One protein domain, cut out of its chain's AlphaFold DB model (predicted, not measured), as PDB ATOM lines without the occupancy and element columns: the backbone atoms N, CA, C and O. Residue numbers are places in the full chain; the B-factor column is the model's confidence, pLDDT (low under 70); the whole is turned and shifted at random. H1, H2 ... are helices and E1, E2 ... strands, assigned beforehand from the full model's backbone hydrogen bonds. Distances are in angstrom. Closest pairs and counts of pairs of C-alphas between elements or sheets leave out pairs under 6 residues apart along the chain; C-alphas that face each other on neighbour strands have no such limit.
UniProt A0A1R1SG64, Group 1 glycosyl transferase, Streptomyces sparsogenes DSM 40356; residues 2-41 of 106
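AT A GLANCE: This is residues 2 to 41 of the 106 residues of the protein "Group 1 glycosyl transferase" of Streptomyces sparsogenes DSM 40356 (UniProt A0A1R1SG64). Two parallel strands, E1 and E2, lie side by side as a small ribbon, and one helix, H1, runs back over one of its faces, nearer to E2; the other face is bare. Residues 2 to 10, with no named element, run out past one end. The printed part has 40 residues, under half in named elements, in the order E1, H1, E2, of mixed class. It is loose, with a radius of gyration of the C-alphas of 11.4 A, and flat, spanning 32 by 27 by 10 A.

IN THESE COORDINATES: Find C-alpha 11 at (128.939, 118.140, 106.258); from there E1 runs to residue 14, 10.1 A. E2, residues 34 to 38, covers 12.2 A and ends at (127.584, 112.163, 94.355). H1, residues 20 to 29, covers 14.2 A.

HOW THE PARTS SIT: Look at N 35 and O 11, 2.9 A apart, within hydrogen-bond range: E1 and E2 are parallel, at 12 degrees. E1, H1 and E2 form a strand-helix-strand unit, parallel neighbour strands with a helix between, its crossover right-handed. The closest C-alphas of H1 and E2, Ile 27 and Val 34, are 6.7 A apart. In H1 every O i to N i+4 pair is within range.

THE WHOLE: The C-alphas farthest apart, Asp 6 and Ala 18, are 33.3 A apart. The printed part has no cut, and both links are tight. Residues 2 to 3 have pLDDT under 70.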
ATOM      1  N   TRP A   2     133.261 123.552 116.820       69.69
ATOM      2  CA  TRP A   2     131.961 123.079 116.285       69.69
ATOM      3  C   TRP A   2     131.750 121.550 116.277       69.69
ATOM      4  O   TRP A   2     130.618 121.095 116.345       69.69
ATOM      5  N   ARG A   3     132.828 120.759 116.291       68.12
ATOM      6  CA  ARG A   3     132.791 119.298 116.496       68.12
ATOM      7  C   ARG A   3     132.296 118.855 117.884       68.12
ATOM      8  O   ARG A   3     132.056 117.678 118.086       68.12
ATOM      9  N   ALA A   4     132.177 119.765 118.843       79.25
ATOM     10  CA  ALA A   4     131.644 119.481 120.176       79.25
ATOM     11  C   ALA A   4     130.156 119.859 120.319       79.25
ATOM     12  O   ALA A   4     129.649 119.883 121.434       79.25
ATOM     13  N   LEU A   5     129.485 120.235 119.222       80.94
ATOM     14  CA  LEU A   5     128.037 120.450 119.224       80.94
ATOM     15  C   LEU A   5     127.309 119.101 119.287       80.94
ATOM     16  O   LEU A   5     127.816 118.114 118.754       80.94
ATOM     17  N   ASP A   6     126.135 119.093 119.918       83.88
ATOM     18  CA  ASP A   6     125.222 117.949 119.971       83.88
ATOM     19  C   ASP A   6     123.851 118.367 119.393       83.88
ATOM     20  O   ASP A   6     123.197 119.239 119.975       83.88
ATOM     21  N   PRO A   7     123.439 117.832 118.226       83.44
ATOM     22  CA  PRO A   7     124.183 116.876 117.403       83.44
ATOM     23  C   PRO A   7     125.419 117.503 116.736       83.44
ATOM     24  O   PRO A   7     125.479 118.710 116.478       83.44
ATOM     25  N   GLN A   8     126.410 116.663 116.415       84.88
ATOM     26  CA  GLN A   8     127.542 117.101 115.602       84.88
ATOM     27  C   GLN A   8     127.049 117.510 114.208       84.88
ATOM     28  O   GLN A   8     126.282 116.769 113.587       84.88
ATOM     29  N   PRO A   9     127.499 118.656 113.673       88.25
ATOM     30  CA  PRO A   9     127.079 119.093 112.354       88.25
ATOM     31  C   PRO A   9     127.638 118.148 111.288       88.25
ATOM     32  O   PRO A   9     128.846 117.908 111.206       88.25
ATOM     33  N   LEU A  10     126.741 117.640 110.451       90.00
ATOM     34  CA  LEU A  10     127.071 116.799 109.313       90.00
ATOM     35  C   LEU A  10     127.412 117.675 108.105       90.00
ATOM     36  O   LEU A  10     126.579 118.460 107.653       90.00
ATOM     37  N   LEU A  11     128.609 117.512 107.536       94.06
ATOM     38  CA  LEU A  11     128.939 118.140 106.258       94.06
ATOM     39  C   LEU A  11     128.562 117.206 105.109       94.06
ATOM     40  O   LEU A  11     128.963 116.043 105.065       94.06
ATOM     41  N   VAL A  12     127.830 117.734 104.140       95.88
ATOM     42  CA  VAL A  12     127.406 116.991 102.957       95.88
ATOM     43  C   VAL A  12     127.941 117.684 101.711       95.88
ATOM     44  O   VAL A  12     127.846 118.902 101.585       95.88
ATOM     45  N   ILE A  13     128.503 116.908 100.785       95.94
ATOM     46  CA  ILE A  13     128.965 117.390  99.480       95.94
ATOM     47  C   ILE A  13     128.170 116.656  98.403       95.94
ATOM     48  O   ILE A  13     128.338 115.450  98.202       95.94
ATOM     49  N   ALA A  14     127.295 117.392  97.721       95.00
ATOM     50  CA  ALA A  14     126.566 116.924  96.552       95.00
ATOM     51  C   ALA A  14     127.268 117.409  95.278       95.00
ATOM     52  O   ALA A  14     127.641 118.576  95.166       95.00
ATOM     53  N   GLY A  15     127.460 116.503  94.328       92.12
ATOM     54  CA  GLY A  15     128.199 116.726  93.093       92.12
ATOM     55  C   GLY A  15     129.175 115.595  92.785       92.12
ATOM     56  O   GLY A  15     129.524 114.786  93.643       92.12
ATOM     57  N   GLU A  16     129.620 115.556  91.534       91.56
ATOM     58  CA  GLU A  16     130.649 114.640  91.041       91.56
ATOM     59  C   GLU A  16     131.786 115.420  90.389       91.56
ATOM     60  O   GLU A  16     131.606 116.556  89.944       91.56
ATOM     61  N   GLY A  17     132.963 114.802  90.312       92.94
ATOM     62  CA  GLY A  17     134.097 115.378  89.600       92.94
ATOM     63  C   GLY A  17     135.423 114.695  89.905       92.94
ATOM     64  O   GLY A  17     135.528 113.858  90.803       92.94
ATOM     65  N   ALA A  18     136.468 115.109  89.186       94.25
ATOM     66  CA  ALA A  18     137.811 114.530  89.289       94.25
ATOM     67  C   ALA A  18     138.392 114.550  90.721       94.25
ATOM     68  O   ALA A  18     139.213 113.709  91.077       94.25
ATOM     69  N   GLY A  19     137.938 115.481  91.568       94.12
ATOM     70  CA  GLY A  19     138.354 115.584  92.967       94.12
ATOM     71  C   GLY A  19     137.763 114.526  93.908       94.12
ATOM     72  O   GLY A  19     138.253 114.403  95.031       94.12
ATOM     73  N   ARG A  20     136.749 113.748  93.492       95.00
ATOM     74  CA  ARG A  20     136.019 112.818  94.378       95.00
ATOM     75  C   ARG A  20     136.942 111.822  95.075       95.00
ATOM     76  O   ARG A  20     136.893 111.700  96.294       95.00
ATOM     77  N   ALA A  21     137.807 111.144  94.324       96.62
ATOM     78  CA  ALA A  21     138.704 110.135  94.888       96.62
ATOM     79  C   ALA A  21     139.707 110.731  95.892       96.62
ATOM     80  O   ALA A  21     140.063 110.079  96.869       96.62
ATOM     81  N   ALA A  22     140.171 111.963  95.663       97.31
ATOM     82  CA  ALA A  22     141.058 112.652  96.598       97.31
ATOM     83  C   ALA A  22     140.321 113.072  97.878       97.31
ATOM     84  O   ALA A  22     140.868 112.923  98.970       97.31
ATOM     85  N   LEU A  23     139.078 113.546  97.750       96.06
ATOM     86  CA  LEU A  23     138.228 113.875  98.893       96.06
ATOM     87  C   LEU A  23     137.904 112.638  99.728       96.06
ATOM     88  O   LEU A  23     138.076 112.694 100.939       96.06
ATOM     89  N   GLN A  24     137.508 111.529  99.098       97.44
ATOM     90  CA  GLN A  24     137.191 110.291  99.813       97.44
ATOM     91  C   GLN A  24     138.397 109.792 100.615       97.44
ATOM     92  O   GLN A  24     138.289 109.612 101.819       97.44
ATOM     93  N   ARG A  25     139.578 109.710  99.982       98.12
ATOM     94  CA  ARG A  25     140.822 109.320 100.668       98.12
ATOM     95  C   ARG A  25     141.115 110.179 101.894       98.12
ATOM     96  O   ARG A  25     141.569 109.666 102.908       98.12
ATOM     97  N   ARG A  26     140.877 111.488 101.798       97.50
ATOM     98  CA  ARG A  26     141.091 112.416 102.908       97.50
ATOM     99  C   ARG A  26     140.056 112.234 104.021       97.50
ATOM    100  O   ARG A  26     140.420 112.295 105.187       97.50
ATOM    101  N   ILE A  27     138.790 112.022 103.664       96.38
ATOM    102  CA  ILE A  27     137.710 111.742 104.619       96.38
ATOM    103  C   ILE A  27     138.027 110.480 105.417       96.38
ATOM    104  O   ILE A  27     137.938 110.523 106.640       96.38
ATOM    105  N   ASP A  28     138.452 109.416 104.736       97.25
ATOM    106  CA  ASP A  28     138.779 108.135 105.362       97.25
ATOM    107  C   ASP A  28     140.016 108.255 106.262       97.25
ATOM    108  O   ASP A  28     140.003 107.800 107.400       97.25
ATOM    109  N   ALA A  29     141.077 108.915 105.782       97.94
ATOM    110  CA  ALA A  29     142.329 109.056 106.527       97.94
ATOM    111  C   ALA A  29     142.220 109.962 107.768       97.94
ATOM    112  O   ALA A  29     142.956 109.768 108.730       97.94
ATOM    113  N   GLU A  30     141.348 110.973 107.734       95.56
ATOM    114  CA  GLU A  30     141.162 111.940 108.827       95.56
ATOM    115  C   GLU A  30     139.868 111.694 109.635       95.56
ATOM    116  O   GLU A  30     139.513 112.531 110.470       95.56
ATOM    117  N   GLU A  31     139.144 110.598 109.366       92.75
ATOM    118  CA  GLU A  31     137.857 110.234 109.991       92.75
ATOM    119  C   GLU A  31     136.862 111.411 110.034       92.75
ATOM    120  O   GLU A  31     136.244 111.740 111.052       92.75
ATOM    121  N   LEU A  32     136.742 112.127 108.912       91.25
ATOM    122  CA  LEU A  32     135.950 113.354 108.864       91.25
ATOM    123  C   LEU A  32     134.445 113.032 108.806       91.25
ATOM    124  O   LEU A  32     134.040 112.192 108.005       91.25
ATOM    125  N   PRO A  33     133.581 113.763 109.541       91.19
ATOM    126  CA  PRO A  33     132.126 113.599 109.478       91.19
ATOM    127  C   PRO A  33     131.550 114.256 108.207       91.19
ATOM    128  O   PRO A  33     130.814 115.245 108.261       91.19
ATOM    129  N   VAL A  34     131.949 113.740 107.042       94.31
ATOM    130  CA  VAL A  34     131.613 114.273 105.718       94.31
ATOM    131  C   VAL A  34     131.003 113.173 104.858       94.31
ATOM    132  O   VAL A  34     131.565 112.089 104.738       94.31
ATOM    133  N   ARG A  35     129.877 113.461 104.202       95.50
ATOM    134  CA  ARG A  35     129.229 112.539 103.257       95.50
ATOM    135  C   ARG A  35     129.313 113.067 101.832       95.50
ATOM    136  O   ARG A  35     128.813 114.152 101.539       95.50
ATOM    137  N   LEU A  36     129.896 112.272 100.935       97.19
ATOM    138  CA  LEU A  36     129.886 112.527  99.493       97.19
ATOM    139  C   LEU A  36     128.642 111.876  98.871       97.19
ATOM    140  O   LEU A  36     128.602 110.657  98.703       97.19
ATOM    141  N   LEU A  37     127.623 112.666  98.523       96.25
ATOM    142  CA  LEU A  37     126.359 112.145  97.971       96.25
ATOM    143  C   LEU A  37     126.429 111.803  96.481       96.25
ATOM    144  O   LEU A  37     125.518 111.167  95.957       96.25
ATOM    145  N   GLY A  38     127.487 112.243  95.804       94.62
ATOM    146  CA  GLY A  38     127.584 112.163  94.355       94.62
ATOM    147  C   GLY A  38     126.593 113.079  93.646       94.62
ATOM    148  O   GLY A  38     126.136 114.071  94.216       94.62
ATOM    149  N   ARG A  39     126.289 112.783  92.380       94.25
ATOM    150  CA  ARG A  39     125.431 113.626  91.540       94.25
ATOM    151  C   ARG A  39     124.002 113.608  92.082       94.25
ATOM    152  O   ARG A  39     123.440 112.545  92.329       94.25
ATOM    153  N   ARG A  40     123.423 114.795  92.248       94.06
ATOM    154  CA  ARG A  40     122.069 115.011  92.764       94.06
ATOM    155  C   ARG A  40     121.323 115.973  91.856       94.06
ATOM    156  O   ARG A  40     121.925 116.893  91.311       94.06
ATOM    157  N   GLU A  41     120.025 115.747  91.719       92.75
ATOM    158  CA  GLU A  41     119.110 116.608  90.955       92.75
ATOM    159  C   GLU A  41     118.116 117.330  91.877       92.75
ATOM    160  O   GLU A  41     117.444 118.272  91.476       92.75
TER     161      GLU A  41